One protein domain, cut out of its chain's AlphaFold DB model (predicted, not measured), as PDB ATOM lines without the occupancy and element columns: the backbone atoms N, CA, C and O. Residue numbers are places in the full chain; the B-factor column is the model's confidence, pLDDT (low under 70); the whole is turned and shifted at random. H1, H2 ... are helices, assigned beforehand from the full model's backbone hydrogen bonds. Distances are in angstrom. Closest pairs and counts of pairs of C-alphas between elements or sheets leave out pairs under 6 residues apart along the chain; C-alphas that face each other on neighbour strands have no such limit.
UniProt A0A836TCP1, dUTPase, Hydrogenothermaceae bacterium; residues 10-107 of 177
ATOM      1  N   GLU A  10     176.411  20.940 -71.599       86.06
ATOM      2  CA  GLU A  10     176.027  20.811 -70.190       86.06
ATOM      3  C   GLU A  10     177.194  21.217 -69.284       86.06
ATOM      4  O   GLU A  10     177.002  21.981 -68.337       86.06
ATOM      5  N   ASN A  11     178.415  20.802 -69.629       85.12
ATOM      6  CA  ASN A  11     179.604  21.258 -68.919       85.12
ATOM      7  C   ASN A  11     179.852  22.763 -69.103       85.12
ATOM      8  O   ASN A  11     180.140  23.451 -68.130       85.12
ATOM      9  N   VAL A  12     179.668  23.307 -70.312       90.19
ATOM     10  CA  VAL A  12     179.776  24.761 -70.553       90.19
ATOM     11  C   VAL A  12     178.824  25.546 -69.647       90.19
ATOM     12  O   VAL A  12     179.226  26.536 -69.047       90.19
ATOM     13  N   GLN A  13     177.577  25.098 -69.498       91.69
ATOM     14  CA  GLN A  13     176.597  25.749 -68.625       91.69
ATOM     15  C   GLN A  13     177.021  25.732 -67.149       91.69
ATOM     16  O   GLN A  13     176.787  26.706 -66.434       91.69
ATOM     17  N   ILE A  14     177.670  24.655 -66.694       89.50
ATOM     18  CA  ILE A  14     178.242  24.572 -65.343       89.50
ATOM     19  C   ILE A  14     179.384  25.587 -65.175       89.50
ATOM     20  O   ILE A  14     179.412  26.295 -64.170       89.50
ATOM     21  N   GLU A  15     180.281  25.703 -66.155       91.31
ATOM     22  CA  GLU A  15     181.391  26.668 -66.115       91.31
ATOM     23  C   GLU A  15     180.893  28.124 -66.165       91.31
ATOM     24  O   GLU A  15     181.385  28.976 -65.429       91.31
ATOM     25  N   VAL A  16     179.853  28.420 -66.956       95.19
ATOM     26  CA  VAL A  16     179.205  29.747 -66.992       95.19
ATOM     27  C   VAL A  16     178.669  30.145 -65.613       95.19
ATOM     28  O   VAL A  16     178.787  31.303 -65.210       95.19
ATOM     29  N   VAL A  17     178.118  29.193 -64.859       94.19
ATOM     30  CA  VAL A  17     177.650  29.427 -63.486       94.19
ATOM     31  C   VAL A  17     178.822  29.685 -62.536       94.19
ATOM     32  O   VAL A  17     178.694  30.512 -61.633       94.19
ATOM     33  N   ASP A  18     179.962  29.025 -62.720       91.75
ATOM     34  CA  ASP A  18     181.156  29.278 -61.906       91.75
ATOM     35  C   ASP A  18     181.739  30.669 -62.195       91.75
ATOM     36  O   ASP A  18     182.015  31.421 -61.258       91.75
ATOM     37  N   ILE A  19     181.797  31.078 -63.468       95.38
ATOM     38  CA  ILE A  19     182.144  32.451 -63.864       95.38
ATOM     39  C   ILE A  19     181.180  33.458 -63.219       95.38
ATOM     40  O   ILE A  19     181.625  34.470 -62.679       95.38
ATOM     41  N   TRP A  20     179.875  33.163 -63.191       96.00
ATOM     42  CA  TRP A  20     178.896  34.036 -62.541       96.00
ATOM     43  C   TRP A  20     179.172  34.247 -61.047       96.00
ATOM     44  O   TRP A  20     179.066  35.372 -60.565       96.00
ATOM     45  N   HIS A  21     179.581  33.206 -60.309       92.88
ATOM     46  CA  HIS A  21     179.967  33.356 -58.900       92.88
ATOM     47  C   HIS A  21     181.155  34.301 -58.726       92.88
ATOM     48  O   HIS A  21     181.156  35.111 -57.796       92.88
ATOM     49  N   PHE A  22     182.149  34.229 -59.613       93.69
ATOM     50  CA  PHE A  22     183.301  35.126 -59.570       93.69
ATOM     51  C   PHE A  22     182.921  36.564 -59.920       93.69
ATOM     52  O   PHE A  22     183.305  37.469 -59.187       93.69
ATOM     53  N   ILE A  23     182.123  36.778 -60.969       95.38
ATOM     54  CA  ILE A  23     181.671  38.118 -61.374       95.38
ATOM     55  C   ILE A  23     180.815  38.762 -60.283       95.38
ATOM     56  O   ILE A  23     181.045  39.911 -59.924       95.38
ATOM     57  N   MET A  24     179.867  38.024 -59.702       92.94
ATOM     58  CA  MET A  24     179.055  38.546 -58.601       92.94
ATOM     59  C   MET A  24     179.905  38.900 -57.385       92.94
ATOM     60  O   MET A  24     179.688  39.937 -56.769       92.94
ATOM     61  N   SER A  25     180.889  38.063 -57.056       92.44
ATOM     62  CA  SER A  25     181.818  38.347 -55.959       92.44
ATOM     63  C   SER A  25     182.680  39.575 -56.261       92.44
ATOM     64  O   SER A  25     182.885  40.394 -55.377       92.44
ATOM     65  N   PHE A  26     183.139  39.728 -57.507       93.62
ATOM     66  CA  PHE A  26     183.883  40.896 -57.974       93.62
ATOM     67  C   PHE A  26     183.063  42.181 -57.822       93.62
ATOM     68  O   PHE A  26     183.537  43.119 -57.192       93.62
ATOM     69  N   ILE A  27     181.816  42.194 -58.311       93.12
ATOM     70  CA  ILE A  27     180.920  43.352 -58.180       93.12
ATOM     71  C   ILE A  27     180.702  43.673 -56.698       93.12
ATOM     72  O   ILE A  27     180.912  44.801 -56.281       93.12
ATOM     73  N   LEU A  28     180.341  42.684 -55.874       91.12
ATOM     74  CA  LEU A  28     180.055  42.907 -54.451       91.12
ATOM     75  C   LEU A  28     181.271  43.356 -53.627       91.12
ATOM     76  O   LEU A  28     181.084  43.906 -52.548       91.12
ATOM     77  N   LEU A  29     182.498  43.109 -54.093       92.38
ATOM     78  CA  LEU A  29     183.714  43.602 -53.440       92.38
ATOM     79  C   LEU A  29     183.995  45.079 -53.743       92.38
ATOM     80  O   LEU A  29     184.687  45.720 -52.955       92.38
ATOM     81  N   ASP A  30     183.481  45.603 -54.856       90.75
ATOM     82  CA  ASP A  30     183.748  46.971 -55.319       90.75
ATOM     83  C   ASP A  30     182.799  48.008 -54.681       90.75
ATOM     84  O   ASP A  30     183.037  49.212 -54.764       90.75
ATOM     85  N   PHE A  31     181.738  47.555 -53.995       91.94
ATOM     86  CA  PHE A  31     180.731  48.425 -53.378       91.94
ATOM     87  C   PHE A  31     180.442  48.051 -51.922       91.94
ATOM     88  O   PHE A  31     180.197  46.895 -51.589       91.94
ATOM     89  N   GLU A  32     180.382  49.058 -51.046       88.75
ATOM     90  CA  GLU A  32     179.985  48.870 -49.642       88.75
ATOM     91  C   GLU A  32     178.460  48.794 -49.457       88.75
ATOM     92  O   GLU A  32     177.976  48.169 -48.511       88.75
ATOM     93  N   LYS A  33     177.696  49.447 -50.342       90.69
ATOM     94  CA  LYS A  33     176.230  49.498 -50.297       90.69
ATOM     95  C   LYS A  33     175.625  48.770 -51.485       90.69
ATOM     96  O   LYS A  33     176.140  48.821 -52.600       90.69
ATOM     97  N   LEU A  34     174.489  48.126 -51.238       88.81
ATOM     98  CA  LEU A  34     173.773  47.371 -52.260       88.81
ATOM     99  C   LEU A  34     173.242  48.284 -53.368       88.81
ATOM    100  O   LEU A  34     173.281  47.911 -54.534       88.81
ATOM    101  N   GLU A  35     172.742  49.461 -53.002       92.19
ATOM    102  CA  GLU A  35     172.169  50.424 -53.939       92.19
ATOM    103  C   GLU A  35     173.211  50.868 -54.975       92.19
ATOM    104  O   GLU A  35     172.931  50.843 -56.170       92.19
ATOM    105  N   ASP A  36     174.442  51.135 -54.529       93.31
ATOM    106  CA  ASP A  36     175.549  51.536 -55.402       93.31
ATOM    107  C   ASP A  36     175.929  50.408 -56.380       93.31
ATOM    108  O   ASP A  36     176.156  50.649 -57.565       93.31
ATOM    109  N   ALA A  37     175.930  49.150 -55.917       92.06
ATOM    110  CA  ALA A  37     176.188  47.997 -56.779       92.06
ATOM    111  C   ALA A  37     175.106  47.825 -57.856       92.06
ATOM    112  O   ALA A  37     175.421  47.489 -58.999       92.06
ATOM    113  N   LEU A  38     173.835  48.055 -57.511       90.94
ATOM    114  CA  LEU A  38     172.705  47.951 -58.441       90.94
ATOM    115  C   LEU A  38     172.713  49.051 -59.508       90.94
ATOM    116  O   LEU A  38     172.284  48.800 -60.632       90.94
ATOM    117  N   GLU A  39     173.200  50.241 -59.161       93.25
ATOM    118  CA  GLU A  39     173.327  51.388 -60.067       93.25
ATOM    119  C   GLU A  39     174.661  51.403 -60.839       93.25
ATOM    120  O   GLU A  39     174.902  52.297 -61.650       93.25
ATOM    121  N   SER A  40     175.530  50.413 -60.613       95.06
ATOM    122  CA  SER A  40     176.855  50.351 -61.230       95.06
ATOM    123  C   SER A  40     176.819  50.085 -62.738       95.06
ATOM    124  O   SER A  40     175.966  49.358 -63.259       95.06
ATOM    125  N   GLU A  41     177.842  50.584 -63.441       95.75
ATOM    126  CA  GLU A  41     178.057  50.278 -64.861       95.75
ATOM    127  C   GLU A  41     178.241  48.772 -65.110       95.75
ATOM    128  O   GLU A  41     177.933  48.292 -66.195       95.75
ATOM    129  N   TYR A  42     178.672  47.991 -64.114       96.94
ATOM    130  CA  TYR A  42     178.770  46.536 -64.248       96.94
ATOM    131  C   TYR A  42     177.408  45.886 -64.499       96.94
ATOM    132  O   TYR A  42     177.285  45.024 -65.373       96.94
ATOM    133  N   ILE A  43     176.378  46.295 -63.754       96.25
ATOM    134  CA  ILE A  43     175.025  45.762 -63.933       96.25
ATOM    135  C   ILE A  43     174.453  46.221 -65.276       96.25
ATOM    136  O   ILE A  43     173.872  45.402 -65.992       96.25
ATOM    137  N   ASP A  44     174.677  47.481 -65.659       97.44
ATOM    138  CA  ASP A  44     174.270  47.995 -66.972       97.44
ATOM    139  C   ASP A  44     174.932  47.214 -68.119       97.44
ATOM    140  O   ASP A  44     174.241  46.700 -68.997       97.44
ATOM    141  N   PHE A  45     176.251  47.012 -68.079       98.25
ATOM    142  CA  PHE A  45     176.984  46.278 -69.116       98.25
ATOM    143  C   PHE A  45     176.577  44.805 -69.191       98.25
ATOM    144  O   PHE A  45     176.461  44.258 -70.291       98.25
ATOM    145  N   PHE A  46     176.292  44.163 -68.055       97.88
ATOM    146  CA  PHE A  46     175.742  42.808 -68.054       97.88
ATOM    147  C   PHE A  46     174.378  42.759 -68.755       97.88
ATOM    148  O   PHE A  46     174.164  41.919 -69.633       97.88
ATOM    149  N   ILE A  47     173.469  43.679 -68.411       97.50
ATOM    150  CA  ILE A  47     172.137  43.783 -69.026       97.50
ATOM    151  C   ILE A  47     172.260  44.059 -70.526       97.50
ATOM    152  O   ILE A  47     171.564  43.424 -71.323       97.50
ATOM    153  N   LYS A  48     173.164  44.958 -70.924       98.44
ATOM    154  CA  LYS A  48     173.459  45.251 -72.327       98.44
ATOM    155  C   LYS A  48     173.933  44.013 -73.072       98.44
ATOM    156  O   LYS A  48     173.400  43.714 -74.135       98.44
ATOM    157  N   GLY A  49     174.850  43.243 -72.490       98.19
ATOM    158  CA  GLY A  49     175.303  41.977 -73.062       98.19
ATOM    159  C   GLY A  49     174.161  40.972 -73.234       98.19
ATOM    160  O   GLY A  49     173.967  40.435 -74.320       98.19
ATOM    161  N   VAL A  50     173.346  40.754 -72.197       98.00
ATOM    162  CA  VAL A  50     172.205  39.816 -72.256       98.00
ATOM    163  C   VAL A  50     171.174  40.217 -73.321       98.00
ATOM    164  O   VAL A  50     170.578  39.349 -73.964       98.00
ATOM    165  N   ASN A  51     170.965  41.522 -73.508       97.81
ATOM    166  CA  ASN A  51     170.005  42.077 -74.463       97.81
ATOM    167  C   ASN A  51     170.592  42.352 -75.853       97.81
ATOM    168  O   ASN A  51     169.856  42.827 -76.716       97.81
ATOM    169  N   GLU A  52     171.879  42.067 -76.075       97.56
ATOM    170  CA  GLU A  52     172.601  42.423 -77.306       97.56
ATOM    171  C   GLU A  52     172.495  43.928 -77.638       97.56
ATOM    172  O   GLU A  52     172.354  44.335 -78.791       97.56
ATOM    173  N   ASP A  53     172.546  44.775 -76.608       98.12
ATOM    174  CA  ASP A  53     172.558  46.228 -76.745       98.12
ATOM    175  C   ASP A  53     173.991  46.744 -76.914       98.12
ATOM    176  O   ASP A  53     174.747  46.895 -75.955       98.12
ATOM    177  N   PHE A  54     174.349  47.058 -78.158       96.81
ATOM    178  CA  PHE A  54     175.675  47.560 -78.520       96.81
ATOM    179  C   PHE A  54     175.814  49.089 -78.428       96.81
ATOM    180  O   PHE A  54     176.826  49.644 -78.862       96.81
ATOM    181  N   HIS A  55     174.819  49.805 -77.899       95.00
ATOM    182  CA  HIS A  55     174.896  51.259 -77.768       95.00
ATOM    183  C   HIS A  55     175.736  51.655 -76.550       95.00
ATOM    184  O   HIS A  55     175.509  51.172 -75.440       95.00
ATOM    185  N   ASN A  56     176.648  52.611 -76.749       93.81
ATOM    186  CA  ASN A  56     177.474  53.228 -75.702       93.81
ATOM    187  C   ASN A  56     178.384  52.258 -74.918       93.81
ATOM    188  O   ASN A  56     178.709  52.534 -73.772       93.81
ATOM    189  N   ILE A  57     178.828  51.150 -75.522       92.38
ATOM    190  CA  ILE A  57     179.603  50.115 -74.810       92.38
ATOM    191  C   ILE A  57     181.126  50.332 -74.770       92.38
ATOM    192  O   ILE A  57     181.803  49.572 -74.106       92.38
ATOM    193  N   ASN A  58     181.699  51.331 -75.456       92.19
ATOM    194  CA  ASN A  58     183.159  51.576 -75.538       92.19
ATOM    195  C   ASN A  58     184.044  50.306 -75.692       92.19
ATOM    196  O   ASN A  58     185.158  50.248 -75.183       92.19
ATOM    197  N   ILE A  59     183.546  49.287 -76.400       94.50
ATOM    198  CA  ILE A  59     184.251  48.031 -76.694       94.50
ATOM    199  C   ILE A  59     184.751  48.077 -78.136       94.50
ATOM    200  O   ILE A  59     184.109  48.660 -79.017       94.50
ATOM    201  N   ASN A  60     185.898  47.447 -78.400       93.94
ATOM    202  CA  ASN A  60     186.464  47.387 -79.743       93.94
ATOM    203  C   ASN A  60     185.476  46.748 -80.739       93.94
ATOM    204  O   ASN A  60     185.100  45.579 -80.618       93.94
ATOM    205  N   GLY A  61     185.111  47.503 -81.781       94.88
ATOM    206  CA  GLY A  61     184.165  47.064 -82.806       94.88
ATOM    207  C   GLY A  61     184.575  45.776 -83.527       94.88
ATOM    208  O   GLY A  61     183.702  45.036 -83.968       94.88
ATOM    209  N   ILE A  62     185.872  45.447 -83.597       96.69
ATOM    210  CA  ILE A  62     186.352  44.181 -84.179       96.69
ATOM    211  C   ILE A  62     185.749  42.978 -83.445       96.69
ATOM    212  O   ILE A  62     185.329  42.018 -84.089       96.69
ATOM    213  N   TYR A  63     185.662  43.031 -82.115       97.38
ATOM    214  CA  TYR A  63     185.104  41.936 -81.323       97.38
ATOM    215  C   TYR A  63     183.599  41.796 -81.535       97.38
ATOM    216  O   TYR A  63     183.090  40.685 -81.670       97.38
ATOM    217  N   ILE A  64     182.896  42.925 -81.642       97.19
ATOM    218  CA  ILE A  64     181.459  42.945 -81.928       97.19
ATOM    219  C   ILE A  64     181.181  42.387 -83.326       97.19
ATOM    220  O   ILE A  64     180.315  41.533 -83.492       97.19
ATOM    221  N   HIS A  65     181.954  42.799 -84.333       96.75
ATOM    222  CA  HIS A  65     181.835  42.263 -85.687       96.75
ATOM    223  C   HIS A  65     182.139  40.765 -85.753       96.75
ATOM    224  O   HIS A  65     181.458  40.052 -86.487       96.75
ATOM    225  N   HIS A  66     183.116  40.279 -84.982       97.44
ATOM    226  CA  HIS A  66     183.397  38.849 -84.885       97.44
ATOM    227  C   HIS A  66     182.205  38.087 -84.291       97.44
ATOM    228  O   HIS A  66     181.735  37.133 -84.899       97.44
ATOM    229  N   TYR A  67     181.662  38.547 -83.157       97.56
ATOM    230  CA  TYR A  67     180.485  37.937 -82.527       97.56
ATOM    231  C   TYR A  67     179.278  37.875 -83.477       97.56
ATOM    232  O   TYR A  67     178.666  36.819 -83.630       97.56
ATOM    233  N   LEU A  68     178.961  38.989 -84.145       96.81
ATOM    234  CA  LEU A  68     177.819  39.086 -85.061       96.81
ATOM    235  C   LEU A  68     178.021  38.297 -86.363       96.81
ATOM    236  O   LEU A  68     177.046  37.890 -86.992       96.81
ATOM    237  N   GLY A  69     179.274  38.125 -86.792       97.19
ATOM    238  CA  GLY A  69     179.635  37.421 -88.021       97.19
ATOM    239  C   GLY A  69     179.851  35.917 -87.851       97.19
ATOM    240  O   GLY A  69     179.783  35.191 -88.842       97.19
ATOM    241  N   GLU A  70     180.105  35.436 -86.631       97.31
ATOM    242  CA  GLU A  70     180.338  34.017 -86.365       97.31
ATOM    243  C   GLU A  70     179.025  33.228 -86.426       97.31
ATOM    244  O   GLU A  70     178.078  33.487 -85.680       97.31
ATOM    245  N   THR A  71     178.969  32.240 -87.313       95.06
ATOM    246  CA  THR A  71     177.777  31.411 -87.560       95.06
ATOM    247  C   THR A  71     177.828  30.065 -86.847       95.06
ATOM    248  O   THR A  71     176.779  29.458 -86.637       95.06
ATOM    249  N   ASP A  72     179.019  29.602 -86.462       95.31
ATOM    250  CA  ASP A  72     179.193  28.395 -85.665       95.31
ATOM    251  C   ASP A  72     178.966  28.713 -84.182       95.31
ATOM    252  O   ASP A  72     179.678  29.507 -83.567       95.31
ATOM    253  N   GLU A  73     177.947  28.082 -83.601       92.50
ATOM    254  CA  GLU A  73     177.544  28.291 -82.208       92.50
ATOM    255  C   GLU A  73     178.692  28.031 -81.221       92.50
ATOM    256  O   GLU A  73     178.872  28.779 -80.262       92.50
ATOM    257  N   TYR A  74     179.512  27.008 -81.468       91.62
ATOM    258  CA  TYR A  74     180.585  26.631 -80.555       91.62
ATOM    259  C   TYR A  74     181.772  27.577 -80.652       91.62
ATOM    260  O   TYR A  74     182.317  27.963 -79.619       91.62
ATOM    261  N   GLN A  75     182.153  27.986 -81.866       94.62
ATOM    262  CA  GLN A  75     183.171  29.022 -82.045       94.62
ATOM    263  C   GLN A  75     182.730  30.331 -81.396       94.62
ATOM    264  O   GLN A  75     183.524  30.961 -80.700       94.62
ATOM    265  N   ARG A  76     181.446  30.689 -81.518       96.31
ATOM    266  CA  ARG A  76     180.888  31.865 -80.848       96.31
ATOM    267  C   ARG A  76     180.997  31.753 -79.327       96.31
ATOM    268  O   ARG A  76     181.463  32.689 -78.689       96.31
ATOM    269  N   ILE A  77     180.613  30.621 -78.738       96.56
ATOM    270  CA  ILE A  77     180.716  30.394 -77.286       96.56
ATOM    271  C   ILE A  77     182.173  30.466 -76.811       96.56
ATOM    272  O   ILE A  77     182.450  31.117 -75.804       96.56
ATOM    273  N   ILE A  78     183.106  29.832 -77.533       95.69
ATOM    274  CA  ILE A  78     184.542  29.873 -77.216       95.69
ATOM    275  C   ILE A  78     185.043  31.317 -77.260       95.69
ATOM    276  O   ILE A  78     185.630  31.787 -76.289       95.69
ATOM    277  N   PHE A  79     184.740  32.038 -78.340       97.50
ATOM    278  CA  PHE A  79     185.099  33.442 -78.497       97.50
ATOM    279  C   PHE A  79     184.587  34.294 -77.330       97.50
ATOM    280  O   PHE A  79     185.342  35.083 -76.767       97.50
ATOM    281  N   LEU A  80     183.322  34.126 -76.934       98.38
ATOM    282  CA  LEU A  80     182.739  34.862 -75.814       98.38
ATOM    283  C   LEU A  80     183.458  34.555 -74.497       98.38
ATOM    284  O   LEU A  80     183.824  35.484 -73.783       98.38
ATOM    285  N   ALA A  81     183.710  33.279 -74.191       97.38
ATOM    286  CA  ALA A  81     184.436  32.883 -72.985       97.38
ATOM    287  C   ALA A  81     185.868  33.454 -72.951       97.38
ATOM    288  O   ALA A  81     186.325  33.917 -71.905       97.38
ATOM    289  N   GLU A  82     186.556  33.488 -74.096       97.56
ATOM    290  CA  GLU A  82     187.865  34.134 -74.224       97.56
ATOM    291  C   GLU A  82     187.796  35.637 -73.954       97.56
ATOM    292  O   GLU A  82     188.642  36.150 -73.226       97.56
ATOM    293  N   ARG A  83     186.794  36.345 -74.495       98.38
ATOM    294  CA  ARG A  83     186.632  37.788 -74.258       98.38
ATOM    295  C   ARG A  83     186.300  38.102 -72.799       98.38
ATOM    296  O   ARG A  83     186.811  39.084 -72.272       98.38
ATOM    297  N   VAL A  84     185.515  37.252 -72.125       98.44
ATOM    298  CA  VAL A  84     185.293  37.364 -70.671       98.44
ATOM    299  C   VAL A  84     186.630  37.316 -69.938       98.44
ATOM    300  O   VAL A  84     186.966  38.245 -69.207       98.44
ATOM    301  N   ALA A  85     187.419  36.261 -70.161       97.62
ATOM    302  CA  ALA A  85     188.710  36.096 -69.499       97.62
ATOM    303  C   ALA A  85     189.688  37.235 -69.835       97.62
ATOM    304  O   ALA A  85     190.345  37.770 -68.944       97.62
ATOM    305  N   GLU A  86     189.769  37.625 -71.107       97.69
ATOM    306  CA  GLU A  86     190.639  38.699 -71.582       97.69
ATOM    307  C   GLU A  86     190.294  40.048 -70.946       97.69
ATOM    308  O   GLU A  86     191.209  40.725 -70.477       97.69
ATOM    309  N   GLY A  87     189.007  40.406 -70.860       97.38
ATOM    310  CA  GLY A  87     188.564  41.646 -70.219       97.38
ATOM    311  C   GLY A  87     189.024  41.729 -68.763       97.38
ATOM    312  O   GLY A  87     189.645  42.711 -68.359       97.38
ATOM    313  N   PHE A  88     188.843  40.661 -67.981       96.56
ATOM    314  CA  PHE A  88     189.337  40.630 -66.598       96.56
ATOM    315  C   PHE A  88     190.873  40.653 -66.509       96.56
ATOM    316  O   PHE A  88     191.422  41.358 -65.664       96.56
ATOM    317  N   LEU A  89     191.587  39.944 -67.391       97.25
ATOM    318  CA  LEU A  89     193.058  39.923 -67.402       97.25
ATOM    319  C   LEU A  89     193.683  41.265 -67.808       97.25
ATOM    320  O   LEU A  89     194.778  41.591 -67.350       97.25
ATOM    321  N   LYS A  90     193.000  42.044 -68.650       96.81
ATOM    322  CA  LYS A  90     193.429  43.385 -69.073       96.81
ATOM    323  C   LYS A  90     192.993  44.504 -68.134       96.81
ATOM    324  O   LYS A  90     193.326  45.656 -68.394       96.81
ATOM    325  N   ASN A  91     192.304  44.177 -67.040       95.62
ATOM    326  CA  ASN A  91     191.682  45.157 -66.152       95.62
ATOM    327  C   ASN A  91     190.644  46.043 -66.878       95.62
ATOM    328  O   ASN A  91     190.516  47.235 -66.608       95.62
ATOM    329  N   GLU A  92     189.891  45.429 -67.791       96.94
ATOM    330  CA  GLU A  92     188.747  45.985 -68.521       96.94
ATOM    331  C   GLU A  92     187.463  45.221 -68.106       96.94
ATOM    332  O   GLU A  92     186.842  44.529 -68.920       96.94
ATOM    333  N   PRO A  93     187.052  45.283 -66.821       96.75
ATOM    334  CA  PRO A  93     185.965  44.454 -66.289       96.75
ATOM    335  C   PRO A  93     184.614  44.723 -66.957       96.75
ATOM    336  O   PRO A  93     183.828  43.794 -67.114       96.75
ATOM    337  N   LEU A  94     184.348  45.956 -67.404       97.75
ATOM    338  CA  LEU A  94     183.129  46.284 -68.153       97.75
ATOM    339  C   LEU A  94     183.040  45.496 -69.466       97.75
ATOM    340  O   LEU A  94     181.996  44.917 -69.762       97.75
ATOM    341  N   GLU A  95     184.145  45.393 -70.213       98.00
ATOM    342  CA  GLU A  95     184.208  44.576 -71.428       98.00
ATOM    343  C   GLU A  95     183.969  43.096 -71.100       98.00
ATOM    344  O   GLU A  95     183.106  42.454 -71.703       98.00
ATOM    345  N   GLY A  96     184.671  42.573 -70.089       98.12
ATOM    346  CA  GLY A  96     184.509  41.188 -69.647       98.12
ATOM    347  C   GLY A  96     183.071  40.859 -69.228       98.12
ATOM    348  O   GLY A  96     182.538  39.813 -69.593       98.12
ATOM    349  N   ILE A  97     182.409  41.770 -68.513       98.25
ATOM    350  CA  ILE A  97     181.031  41.606 -68.033       98.25
ATOM    351  C   ILE A  97     180.010  41.721 -69.172       98.25
ATOM    352  O   ILE A  97     179.050  40.946 -69.210       98.25
ATOM    353  N   PHE A  98     180.229  42.609 -70.143       98.69
ATOM    354  CA  PHE A  98     179.395  42.675 -71.343       98.69
ATOM    355  C   PHE A  98     179.455  41.370 -72.145       98.69
ATOM    356  O   PHE A  98     178.419  40.782 -72.468       98.69
ATOM    357  N   PHE A  99     180.663  40.859 -72.405       98.69
ATOM    358  CA  PHE A  99     180.824  39.570 -73.078       98.69
ATOM    359  C   PHE A  99     180.281  38.405 -72.252       98.69
ATOM    360  O   PHE A  99     179.778  37.440 -72.826       98.69
ATOM    361  N   PHE A 100     180.288  38.506 -70.922       98.62
ATOM    362  CA  PHE A 100     179.638  37.518 -70.070       98.62
ATOM    363  C   PHE A 100     178.113  37.541 -70.238       98.62
ATOM    364  O   PHE A 100     177.492  36.481 -70.314       98.62
ATOM    365  N   GLY A 101     177.502  38.720 -70.381       98.38
ATOM    366  CA  GLY A 101     176.082  38.840 -70.722       98.38
ATOM    367  C   GLY A 101     175.738  38.153 -72.049       98.38
ATOM    368  O   GLY A 101     174.783  37.374 -72.113       98.38
ATOM    369  N   LEU A 102     176.568  38.351 -73.082       98.50
ATOM    370  CA  LEU A 102     176.439  37.637 -74.358       98.50
ATOM    371  C   LEU A 102     176.631  36.122 -74.188       98.50
ATOM    372  O   LEU A 102     175.885  35.334 -74.774       98.50
ATOM    373  N   LEU A 103     177.598  35.692 -73.373       98.31
ATOM    374  CA  LEU A 103     177.844  34.277 -73.087       98.31
ATOM    375  C   LEU A 103     176.627  33.634 -72.424       98.31
ATOM    376  O   LEU A 103     176.171  32.589 -72.883       98.31
ATOM    377  N   VAL A 104     176.047  34.274 -71.405       97.94
ATOM    378  CA  VAL A 104     174.810  33.819 -70.754       97.94
ATOM    379  C   VAL A 104     173.693  33.688 -71.783       97.94
ATOM    380  O   VAL A 104     173.109  32.616 -71.915       97.94
ATOM    381  N   LYS A 105     173.455  34.736 -72.581       97.25
ATOM    382  CA  LYS A 105     172.426  34.759 -73.630       97.25
ATOM    383  C   LYS A 105     172.544  33.594 -74.623       97.25
ATOM    384  O   LYS A 105     171.517  33.069 -75.052       97.25
ATOM    385  N   ASN A 106     173.769  33.193 -74.971       96.25
ATOM    386  CA  ASN A 106     174.043  32.131 -75.944       96.25
ATOM    387  C   ASN A 106     174.176  30.730 -75.321       96.25
ATOM    388  O   ASN A 106     174.282  29.761 -76.063       96.25
ATOM    389  N   THR A 107     174.176  30.589 -73.991       95.31
ATOM    390  CA  THR A 107     174.443  29.291 -73.343       95.31
ATOM    391  C   THR A 107     173.336  28.824 -72.417       95.31
ATOM    392  O   THR A 107     173.079  27.624 -72.362       95.31
TER     393      THR A 107
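AT A GLANCE: This is residues 10 to 107 of the 177 residues of the protein "dUTPase" of Hydrogenothermaceae bacterium (UniProt A0A836TCP1). Three helices stand side by side in a row, H3, H6 and H5, with H6 in the middle as the core; the longest helix, H1, runs along one side of this row, its line at a shallow tilt to that of H6. The short helix H2 sits at the corner where the chain turns back from the last residues of H1, and H4 lies on the other side of the row from H1, beside the first half of H5. The printed part has 98 residues with six named helices, H1 to H6 in order along the chain, and no named strand; its class is all helix. It is compact, with a radius of gyration of the C-alphas of 13.1 A and spans of 41 by 31 by 24 A.

IN THESE COORDINATES: H1, residues 10 to 30, begins at C-alpha 10, (176.027, 20.811, -70.190), and is 31.1 A long from first to last C-alpha. H2 is residues 34 to 38. H3, residues 41 to 50, is 14.1 A long, and its first C-alpha stands at (178.057, 50.278, -64.861). H4 is residues 61 to 69, 11.9 A long. H5, residues 73 to 89, is 24.4 A long. H6, residues 93 to 107, is 20.3 A long and ends at C-alpha 107, (174.443, 29.291, -73.343).

HOW THE PARTS SIT: H6 is the hub, touching three other helices. H3 touches it, the same way at a shallow tilt of 27 degrees; their closest C-alphas, of Gly 49 and Gly 101, are 4.0 A apart. H5 and H6 form a helical hairpin, opposite ways at a shallow tilt of 22 degrees, with the C-alphas of Val 84 and Gly 96 closest at 4.0 A. H3 and H5 are apart. H1 touches H6, opposite ways at a shallow tilt of 29 degrees, the closest C-alphas being those of Gln 13 and Thr 107, 6.3 A apart. H1 and H5 are near each other, with 9 pairs of C-alphas within 10 A. H1 and H3 are close but not clearly touching: the closest C-alphas, of Ile 27 and Tyr 42, are 7.2 A apart. H1, with residues 27 to 30 alone, and H2 only just touch, and only at the corner by their link, with 3 pairs of C-alphas within 8 A; the closest, of Ile 27 and Ala 37, are 6.8 A apart. H4 and H5 form a helical hairpin and only just touch, with 3 pairs within 8 A, H5 with residues 76 to 80 alone; the C-alphas of Tyr 67 and Arg 76 are closest, 6.3 A apart. H4 and H6 are apart. In H1, H2, H3, H4, H5 and H6 every O i to N i+4 pair is within hydrogen-bond range.

THE WHOLE: The two C-alphas farthest apart, of Glu 32 and Thr 71, are 41.8 A from each other. The printed part has no cut and no long link; the link H3 to H4, with 10 residues, is short, and the other four are tight. The mean pLDDT of the printed part is 95.3, and no printed residue is under 70.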